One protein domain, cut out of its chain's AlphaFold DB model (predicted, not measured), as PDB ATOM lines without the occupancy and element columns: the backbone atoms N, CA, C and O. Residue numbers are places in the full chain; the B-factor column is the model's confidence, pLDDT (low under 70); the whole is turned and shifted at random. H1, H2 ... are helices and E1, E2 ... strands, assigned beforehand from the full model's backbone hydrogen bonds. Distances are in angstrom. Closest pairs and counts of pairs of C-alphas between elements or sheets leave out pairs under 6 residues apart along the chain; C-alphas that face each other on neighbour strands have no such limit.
ATOM      1  N   ASP A 164     -29.442 -32.180   9.035       98.00
ATOM      2  CA  ASP A 164     -29.464 -32.978   7.812       98.00
ATOM      3  C   ASP A 164     -28.029 -33.232   7.319       98.00
ATOM      4  O   ASP A 164     -27.225 -32.303   7.192       98.00
ATOM      5  N   LEU A 165     -27.706 -34.485   6.994       97.81
ATOM      6  CA  LEU A 165     -26.503 -34.865   6.258       97.81
ATOM      7  C   LEU A 165     -26.711 -34.596   4.763       97.81
ATOM      8  O   LEU A 165     -27.638 -35.124   4.147       97.81
ATOM      9  N   ILE A 166     -25.804 -33.819   4.170       97.88
ATOM     10  CA  ILE A 166     -25.781 -33.498   2.741       97.88
ATOM     11  C   ILE A 166     -24.664 -34.280   2.053       97.88
ATOM     12  O   ILE A 166     -23.493 -34.197   2.434       97.88
ATOM     13  N   ARG A 167     -25.009 -35.005   0.988       95.44
ATOM     14  CA  ARG A 167     -24.062 -35.730   0.127       95.44
ATOM     15  C   ARG A 167     -24.459 -35.598  -1.330       95.44
ATOM     16  O   ARG A 167     -25.633 -35.464  -1.661       95.44
ATOM     17  N   LEU A 168     -23.481 -35.684  -2.223       94.19
ATOM     18  CA  LEU A 168     -23.732 -35.724  -3.662       94.19
ATOM     19  C   LEU A 168     -23.427 -37.126  -4.180       94.19
ATOM     20  O   LEU A 168     -22.269 -37.546  -4.222       94.19
ATOM     21  N   HIS A 169     -24.471 -37.842  -4.582       92.56
ATOM     22  CA  HIS A 169     -24.377 -39.155  -5.207       92.56
ATOM     23  C   HIS A 169     -23.935 -39.051  -6.655       92.56
ATOM     24  O   HIS A 169     -24.192 -38.076  -7.367       92.56
ATOM     25  N   SER A 170     -23.311 -40.126  -7.104       89.81
ATOM     26  CA  SER A 170     -22.896 -40.300  -8.476       89.81
ATOM     27  C   SER A 170     -23.053 -41.745  -8.914       89.81
ATOM     28  O   SER A 170     -22.751 -42.692  -8.186       89.81
ATOM     29  N   LYS A 171     -23.519 -41.898 -10.144       88.38
ATOM     30  CA  LYS A 171     -23.463 -43.121 -10.932       88.38
ATOM     31  C   LYS A 171     -23.227 -42.683 -12.372       88.38
ATOM     32  O   LYS A 171     -23.650 -41.596 -12.746       88.38
ATOM     33  N   TRP A 172     -22.596 -43.543 -13.167       85.75
ATOM     34  CA  TRP A 172     -22.400 -43.311 -14.597       85.75
ATOM     35  C   TRP A 172     -23.670 -42.777 -15.278       85.75
ATOM     36  O   TRP A 172     -24.717 -43.433 -15.210       85.75
ATOM     37  N   ALA A 173     -23.534 -41.617 -15.929       89.88
ATOM     38  CA  ALA A 173     -24.586 -40.889 -16.643       89.88
ATOM     39  C   ALA A 173     -25.737 -40.363 -15.758       89.88
ATOM     40  O   ALA A 173     -26.813 -40.055 -16.268       89.88
ATOM     41  N   MET A 174     -25.527 -40.298 -14.442       89.31
ATOM     42  CA  MET A 174     -26.466 -39.818 -13.420       89.31
ATOM     43  C   MET A 174     -25.704 -39.137 -12.262       89.31
ATOM     44  O   MET A 174     -25.977 -39.385 -11.084       89.31
ATOM     45  N   GLU A 175     -24.688 -38.339 -12.581       93.44
ATOM     46  CA  GLU A 175     -23.824 -37.660 -11.616       93.44
ATOM     47  C   GLU A 175     -24.528 -36.473 -10.927       93.44
ATOM     48  O   GLU A 175     -25.363 -35.789 -11.515       93.44
ATOM     49  N   GLY A 176     -24.162 -36.187  -9.675       91.56
ATOM     50  CA  GLY A 176     -24.476 -34.919  -9.005       91.56
ATOM     51  C   GLY A 176     -25.828 -34.884  -8.299       91.56
ATOM     52  O   GLY A 176     -26.355 -33.806  -8.027       91.56
ATOM     53  N   ARG A 177     -26.415 -36.044  -7.985       94.75
ATOM     54  CA  ARG A 177     -27.691 -36.101  -7.266       94.75
ATOM     55  C   ARG A 177     -27.488 -35.738  -5.798       94.75
ATOM     56  O   ARG A 177     -26.853 -36.489  -5.064       94.75
ATOM     57  N   ILE A 178     -28.073 -34.626  -5.368       96.25
ATOM     58  CA  ILE A 178     -28.052 -34.196  -3.967       96.25
ATOM     59  C   ILE A 178     -28.956 -35.115  -3.133       96.25
ATOM     60  O   ILE A 178     -30.095 -35.404  -3.509       96.25
ATOM     61  N   GLU A 179     -28.427 -35.577  -2.008       96.44
ATOM     62  CA  GLU A 179     -29.148 -36.180  -0.892       96.44
ATOM     63  C   GLU A 179     -29.003 -35.245   0.310       96.44
ATOM     64  O   GLU A 179     -27.885 -34.864   0.646       96.44
ATOM     65  N   GLU A 180     -30.124 -34.893   0.933       97.50
ATOM     66  CA  GLU A 180     -30.214 -34.135   2.185       97.50
ATOM     67  C   GLU A 180     -31.237 -34.877   3.048       97.50
ATOM     68  O   GLU A 180     -32.415 -34.953   2.683       97.50
ATOM     69  N   ARG A 181     -30.769 -35.538   4.110       97.44
ATOM     70  CA  ARG A 181     -31.603 -36.370   4.994       97.44
ATOM     71  C   ARG A 181     -31.198 -36.185   6.454       97.44
ATOM     72  O   ARG A 181     -30.007 -35.981   6.689       97.44
ATOM     73  N   PRO A 182     -32.130 -36.329   7.410       97.06
ATOM     74  CA  PRO A 182     -31.817 -36.241   8.833       97.06
ATOM     75  C   PRO A 182     -30.696 -37.203   9.229       97.06
ATOM     76  O   PRO A 182     -30.623 -38.320   8.710       97.06
ATOM     77  N   ILE A 183     -29.827 -36.792  10.152       96.19
ATOM     78  CA  ILE A 183     -28.725 -37.641  10.633       96.19
ATOM     79  C   ILE A 183     -29.231 -38.939  11.297       96.19
ATOM     80  O   ILE A 183     -28.531 -39.949  11.281       96.19
ATOM     81  N   GLU A 184     -30.462 -38.928  11.807       95.56
ATOM     82  CA  GLU A 184     -31.161 -40.074  12.396       95.56
ATOM     83  C   GLU A 184     -31.396 -41.213  11.391       95.56
ATOM     84  O   GLU A 184     -31.406 -42.379  11.769       95.56
ATOM     85  N   ASP A 185     -31.519 -40.913  10.092       96.75
ATOM     86  CA  ASP A 185     -31.636 -41.949   9.051       96.75
ATOM     87  C   ASP A 185     -30.343 -42.783   8.898       96.75
ATOM     88  O   ASP A 185     -30.329 -43.775   8.162       96.75
ATOM     89  N   TYR A 186     -29.259 -42.370   9.567       94.94
ATOM     90  CA  TYR A 186     -27.942 -43.007   9.577       94.94
ATOM     91  C   TYR A 186     -27.500 -43.439  10.985       94.94
ATOM     92  O   TYR A 186     -26.315 -43.712  11.188       94.94
ATOM     93  N   ASP A 187     -28.422 -43.463  11.955       92.62
ATOM     94  CA  ASP A 187     -28.161 -43.804  13.359       92.62
ATOM     95  C   ASP A 187     -27.102 -42.893  14.031       92.62
ATOM     96  O   ASP A 187     -26.374 -43.332  14.925       92.62
ATOM     97  N   LEU A 188     -26.951 -41.640  13.572       92.50
ATOM     98  CA  LEU A 188     -25.925 -40.690  14.038       92.50
ATOM     99  C   LEU A 188     -26.372 -39.806  15.212       92.50
ATOM    100  O   LEU A 188     -25.606 -38.956  15.675       92.50
ATOM    101  N   GLU A 189     -27.598 -39.969  15.696       89.00
ATOM    102  CA  GLU A 189     -28.096 -39.250  16.856       89.00
ATOM    103  C   GLU A 189     -27.384 -39.649  18.156       89.00
ATOM    104  O   GLU A 189     -26.702 -40.672  18.280       89.00
ATOM    105  N   THR A 190     -27.534 -38.812  19.183       84.31
ATOM    106  CA  THR A 190     -26.889 -39.068  20.472       84.31
ATOM    107  C   THR A 190     -27.477 -40.313  21.134       84.31
ATOM    108  O   THR A 190     -28.658 -40.370  21.471       84.31
ATOM    109  N   SER A 191     -26.620 -41.299  21.404       82.44
ATOM    110  CA  SER A 191     -27.004 -42.510  22.129       82.44
ATOM    111  C   SER A 191     -27.343 -42.229  23.597       82.44
ATOM    112  O   SER A 191     -26.612 -41.524  24.296       82.44
ATOM    113  N   TRP A 192     -28.380 -42.902  24.113       80.75
ATOM    114  CA  TRP A 192     -28.733 -42.917  25.543       80.75
ATOM    115  C   TRP A 192     -27.585 -43.414  26.444       80.75
ATOM    116  O   TRP A 192     -27.541 -43.108  27.637       80.75
ATOM    117  N   LYS A 193     -26.642 -44.180  25.876       80.56
ATOM    118  CA  LYS A 193     -25.400 -44.603  26.526       80.56
ATOM    119  C   LYS A 193     -24.230 -44.460  25.541       80.56
ATOM    120  O   LYS A 193     -23.946 -45.402  24.799       80.56
ATOM    121  N   PRO A 194     -23.480 -43.344  25.577       73.50
ATOM    122  CA  PRO A 194     -22.387 -43.067  24.644       73.50
ATOM    123  C   PRO A 194     -21.130 -43.875  25.010       73.50
ATOM    124  O   PRO A 194     -20.132 -43.342  25.489       73.50
ATOM    125  N   SER A 195     -21.206 -45.201  24.880       73.25
ATOM    126  CA  SER A 195     -20.076 -46.134  25.026       73.25
ATOM    127  C   SER A 195     -19.464 -46.529  23.680       73.25
ATOM    128  O   SER A 195     -18.482 -47.266  23.664       73.25
ATOM    129  N   GLY A 196     -20.049 -46.062  22.573       75.94
ATOM    130  CA  GLY A 196     -19.564 -46.271  21.217       75.94
ATOM    131  C   GLY A 196     -19.796 -45.063  20.321       75.94
ATOM    132  O   GLY A 196     -20.481 -44.121  20.720       75.94
ATOM    133  N   LEU A 197     -19.187 -45.094  19.136       82.62
ATOM    134  CA  LEU A 197     -19.333 -44.068  18.108       82.62
ATOM    135  C   LEU A 197     -20.300 -44.573  17.035       82.62
ATOM    136  O   LEU A 197     -20.033 -45.600  16.408       82.62
ATOM    137  N   ALA A 198     -21.384 -43.835  16.816       88.19
ATOM    138  CA  ALA A 198     -22.155 -43.946  15.588       88.19
ATOM    139  C   ALA A 198     -21.341 -43.373  14.426       88.19
ATOM    140  O   ALA A 198     -20.662 -42.355  14.580       88.19
ATOM    141  N   LEU A 199     -21.352 -44.051  13.283       90.50
ATOM    142  CA  LEU A 199     -20.422 -43.752  12.208       90.50
ATOM    143  C   LEU A 199     -21.053 -44.008  10.848       90.50
ATOM    144  O   LEU A 199     -21.381 -45.145  10.525       90.50
ATOM    145  N   GLU A 200     -21.065 -42.968  10.020       93.56
ATOM    146  CA  GLU A 200     -21.311 -43.079   8.590       93.56
ATOM    147  C   GLU A 200     -20.010 -42.769   7.849       93.56
ATOM    148  O   GLU A 200     -19.365 -41.742   8.069       93.56
ATOM    149  N   GLN A 201     -19.601 -43.684   6.972       91.69
ATOM    150  CA  GLN A 201     -18.405 -43.533   6.151       91.69
ATOM    151  C   GLN A 201     -18.766 -43.710   4.691       91.69
ATOM    152  O   GLN A 201     -19.335 -44.719   4.279       91.69
ATOM    153  N   PHE A 202     -18.338 -42.754   3.882       90.62
ATOM    154  CA  PHE A 202     -18.451 -42.846   2.443       90.62
ATOM    155  C   PHE A 202     -17.200 -42.292   1.782       90.62
ATOM    156  O   PHE A 202     -16.365 -41.623   2.387       90.62
ATOM    157  N   GLY A 203     -17.060 -42.630   0.514       85.44
ATOM    158  CA  GLY A 203     -15.910 -42.273  -0.283       85.44
ATOM    159  C   GLY A 203     -15.860 -43.152  -1.514       85.44
ATOM    160  O   GLY A 203     -16.875 -43.694  -1.970       85.44
ATOM    161  N   GLN A 204     -14.659 -43.313  -2.043       80.38
ATOM    162  CA  GLN A 204     -14.428 -44.089  -3.244       80.38
ATOM    163  C   GLN A 204     -13.176 -44.935  -3.121       80.38
ATOM    164  O   GLN A 204     -12.175 -44.518  -2.545       80.38
ATOM    165  N   ASN A 205     -13.253 -46.116  -3.724       76.94
ATOM    166  CA  ASN A 205     -12.105 -46.984  -3.903       76.94
ATOM    167  C   ASN A 205     -11.587 -46.805  -5.331       76.94
ATOM    168  O   ASN A 205     -12.351 -46.942  -6.293       76.94
ATOM    169  N   GLY A 206     -10.285 -46.556  -5.454       75.44
ATOM    170  CA  GLY A 206      -9.599 -46.374  -6.730       75.44
ATOM    171  C   GLY A 206      -9.572 -44.925  -7.217       75.44
ATOM    172  O   GLY A 206      -9.862 -43.991  -6.474       75.44
ATOM    173  N   THR A 207      -9.223 -44.774  -8.492       75.50
ATOM    174  CA  THR A 207      -8.730 -43.521  -9.084       75.50
ATOM    175  C   THR A 207      -9.807 -42.664  -9.753       75.50
ATOM    176  O   THR A 207      -9.535 -41.582 -10.261       75.50
ATOM    177  N   MET A 208     -11.054 -43.142  -9.800       78.75
ATOM    178  CA  MET A 208     -12.154 -42.436 -10.458       78.75
ATOM    179  C   MET A 208     -12.805 -41.466  -9.463       78.75
ATOM    180  O   MET A 208     -13.471 -41.974  -8.568       78.75
ATOM    181  N   PRO A 209     -12.705 -40.129  -9.634       67.31
ATOM    182  CA  PRO A 209     -12.988 -39.132  -8.591       67.31
ATOM    183  C   PRO A 209     -14.441 -38.981  -8.153       67.31
ATOM    184  O   PRO A 209     -14.702 -38.298  -7.165       67.31
ATOM    185  N   VAL A 210     -15.372 -39.594  -8.883       83.19
ATOM    186  CA  VAL A 210     -16.810 -39.413  -8.679       83.19
ATOM    187  C   VAL A 210     -17.562 -40.715  -8.979       83.19
ATOM    188  O   VAL A 210     -18.531 -40.739  -9.737       83.19
ATOM    189  N   ARG A 211     -17.092 -41.852  -8.450       83.31
ATOM    190  CA  ARG A 211     -17.696 -43.162  -8.778       83.31
ATOM    191  C   ARG A 211     -19.024 -43.435  -8.067       83.31
ATOM    192  O   ARG A 211     -19.897 -44.079  -8.641       83.31
ATOM    193  N   ARG A 212     -19.128 -43.031  -6.800       88.69
ATOM    194  CA  ARG A 212     -20.313 -43.242  -5.942       88.69
ATOM    195  C   ARG A 212     -20.766 -41.954  -5.283       88.69
ATOM    196  O   ARG A 212     -21.956 -41.683  -5.224       88.69
ATOM    197  N   PHE A 213     -19.803 -41.174  -4.814       91.06
ATOM    198  CA  PHE A 213     -20.023 -39.890  -4.180       91.06
ATOM    199  C   PHE A 213     -19.026 -38.885  -4.738       91.06
ATOM    200  O   PHE A 213     -17.903 -39.260  -5.083       91.06
ATOM    201  N   PHE A 214     -19.432 -37.625  -4.810       91.69
ATOM    202  CA  PHE A 214     -18.478 -36.526  -4.887       91.69
ATOM    203  C   PHE A 214     -17.701 -36.461  -3.564       91.69
ATOM    204  O   PHE A 214     -18.235 -36.871  -2.529       91.69
ATOM    205  N   PRO A 215     -16.463 -35.940  -3.559       91.31
ATOM    206  CA  PRO A 215     -15.675 -35.747  -2.344       91.31
ATOM    207  C   PRO A 215     -16.188 -34.544  -1.531       91.31
ATOM    208  O   PRO A 215     -15.445 -33.617  -1.220       91.31
ATOM    209  N   TYR A 216     -17.484 -34.561  -1.228       92.31
ATOM    210  CA  TYR A 216     -18.257 -33.484  -0.646       92.31
ATOM    211  C   TYR A 216     -19.125 -34.032   0.485       92.31
ATOM    212  O   TYR A 216     -19.799 -35.052   0.319       92.31
ATOM    213  N   VAL A 217     -19.134 -33.335   1.613       95.69
ATOM    214  CA  VAL A 217     -20.021 -33.610   2.741       95.69
ATOM    215  C   VAL A 217     -20.554 -32.299   3.282       95.69
ATOM    216  O   VAL A 217     -19.840 -31.296   3.308       95.69
ATOM    217  N   GLY A 218     -21.800 -32.304   3.730       96.69
ATOM    218  CA  GLY A 218     -22.365 -31.182   4.447       96.69
ATOM    219  C   GLY A 218     -23.195 -31.612   5.638       96.69
ATOM    220  O   GLY A 218     -23.718 -32.720   5.670       96.69
ATOM    221  N   LEU A 219     -23.324 -30.713   6.601       97.75
ATOM    222  CA  LEU A 219     -24.317 -30.784   7.661       97.75
ATOM    223  C   LEU A 219     -25.106 -29.483   7.624       97.75
ATOM    224  O   LEU A 219     -24.505 -28.408   7.597       97.75
ATOM    225  N   ARG A 220     -26.433 -29.569   7.599       98.00
ATOM    226  CA  ARG A 220     -27.315 -28.407   7.665       98.00
ATOM    227  C   ARG A 220     -28.121 -28.446   8.940       98.00
ATOM    228  O   ARG A 220     -28.889 -29.373   9.152       98.00
ATOM    229  N   ASP A 221     -27.998 -27.398   9.733       97.56
ATOM    230  CA  ASP A 221     -28.965 -27.092  10.770       97.56
ATOM    231  C   ASP A 221     -30.138 -26.329  10.156       97.56
ATOM    232  O   ASP A 221     -29.998 -25.177   9.733       97.56
ATOM    233  N   ARG A 222     -31.300 -26.981  10.099       92.50
ATOM    234  CA  ARG A 222     -32.512 -26.410   9.498       92.50
ATOM    235  C   ARG A 222     -33.100 -25.269  10.323       92.50
ATOM    236  O   ARG A 222     -33.720 -24.375   9.757       92.50
ATOM    237  N   ALA A 223     -32.962 -25.328  11.647       93.06
ATOM    238  CA  ALA A 223     -33.588 -24.380  12.561       93.06
ATOM    239  C   ALA A 223     -32.730 -23.121  12.738       93.06
ATOM    240  O   ALA A 223     -33.266 -22.013  12.745       93.06
ATOM    241  N   ALA A 224     -31.405 -23.274  12.807       95.00
ATOM    242  CA  ALA A 224     -30.476 -22.142  12.826       95.00
ATOM    243  C   ALA A 224     -30.228 -21.535  11.429       95.00
ATOM    244  O   ALA A 224     -29.721 -20.410  11.338       95.00
ATOM    245  N   ASP A 225     -30.593 -22.271  10.370       95.25
ATOM    246  CA  ASP A 225     -30.302 -22.002   8.954       95.25
ATOM    247  C   ASP A 225     -28.798 -21.822   8.690       95.25
ATOM    248  O   ASP A 225     -28.343 -20.869   8.061       95.25
ATOM    249  N   VAL A 226     -28.004 -22.757   9.219       97.12
ATOM    250  CA  VAL A 226     -26.542 -22.774   9.081       97.12
ATOM    251  C   VAL A 226     -26.120 -24.065   8.400       97.12
ATOM    252  O   VAL A 226     -26.559 -25.149   8.777       97.12
ATOM    253  N   THR A 227     -25.247 -23.958   7.397       97.38
ATOM    254  CA  THR A 227     -24.718 -25.123   6.679       97.38
ATOM    255  C   THR A 227     -23.197 -25.149   6.746       97.38
ATOM    256  O   THR A 227     -22.531 -24.194   6.350       97.38
ATOM    257  N   TRP A 228     -22.646 -26.273   7.194       97.56
ATOM    258  CA  TRP A 228     -21.223 -26.580   7.119       97.56
ATOM    259  C   TRP A 228     -20.993 -27.477   5.921       97.56
ATOM    260  O   TRP A 228     -21.563 -28.559   5.852       97.56
ATOM    261  N   LEU A 229     -20.161 -27.032   4.985       96.88
ATOM    262  CA  LEU A 229     -19.839 -27.765   3.768       96.88
ATOM    263  C   LEU A 229     -18.335 -27.982   3.708       96.88
ATOM    264  O   LEU A 229     -17.556 -27.062   3.964       96.88
ATOM    265  N   ALA A 230     -17.929 -29.191   3.350       96.00
ATOM    266  CA  ALA A 230     -16.538 -29.533   3.144       96.00
ATOM    267  C   ALA A 230     -16.370 -30.279   1.826       96.00
ATOM    268  O   ALA A 230     -17.095 -31.227   1.527       96.00
ATOM    269  N   GLU A 231     -15.363 -29.862   1.070       94.06
ATOM    270  CA  GLU A 231     -14.928 -30.509  -0.157       94.06
ATOM    271  C   GLU A 231     -13.453 -30.883  -0.008       94.06
ATOM    272  O   GLU A 231     -12.629 -30.063   0.413       94.06
ATOM    273  N   LEU A 232     -13.099 -32.119  -0.357       90.94
ATOM    274  CA  LEU A 232     -11.697 -32.510  -0.429       90.94
ATOM    275  C   LEU A 232     -11.097 -31.999  -1.743       90.94
ATOM    276  O   LEU A 232     -11.446 -32.473  -2.822       90.94
TER     277      LEU A 232
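Overview. This is residues 164 to 232 of the 237 residues of an uncharacterized protein of Schleiferilactobacillus harbinensis (UniProt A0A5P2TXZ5). Two antiparallel hairpins, E1 with E2 and E3 with E4, lie side by side and make one twisted sheet of four strands. A long loop, residues 187 to 212, swings away from it after the small helix H1 and comes back to begin E3; residues 191 to 196 of this loop stick out free. The printed part has 69 residues, with four named strands and one named helix in the order E1, E2, H1, E3, E4, and the sheet runs E2, E1, E3, E4, all antiparallel. The class is mostly strand, though under half of the residues are in named elements. The whole is loose, with a radius of gyration of the C-alphas of 13.8 A and spans of 41 by 29 by 19 A.

Arrangement. Start at E1, residues 164 to 169, an inner strand. Its antiparallel neighbour in a hairpin is E2, residues 177 to 182, an edge strand; look for N 167 and O 179, 2.9 A apart and within hydrogen-bond range. H1, residues 183 to 186, follows by a tight link and only grazes the sheet with these residues; the closest C-alphas of E1 and H1, those of Asp 164 and Ile 183, are 5.5 A apart. H1 is too short for an O i to N i+4 pair, but its one O i to N i+3 pair is within range. On the other side of E1, E3, residues 213 to 221, is its antiparallel neighbour, at 162 degrees between directions; find N 166 and O 218, 2.8 A apart. E3 bends by 67 degrees at residue 216. E2, H1 and E3 form a split strand-helix-strand unit, two strands running the same way with E1 between them, and its crossover is right-handed. E4, residues 226 to 231, is the other edge strand and forms a hairpin with E3, with N 219 and O 228 2.9 A apart. E2 and E4 are apart.

Along the chain. Find C-alpha 164 at (-29.464, -32.978, 7.812); from there E1 runs 15.3 A to His 169. E2 runs 16.6 A from Arg 177 to Pro 182, and H1 spans 5.5 A from Ile 183 to Tyr 186. E3, the longest strand, begins with C-alpha 213 at (-20.023, -39.890, -4.180) and covers 21.6 A to Asp 221. E4 runs 16.7 A from Val 226 to C-alpha 231 at (-14.928, -30.509, -0.157).

Size, cuts and confidence. The two C-alphas farthest apart, those of Ala 173 and Lys 193, are 43.3 A apart. The printed part has no cut. The link from H1 to E3 is long, with 26 residues. The mean pLDDT of the printed part is 90.2, and residue 209 alone is under 70.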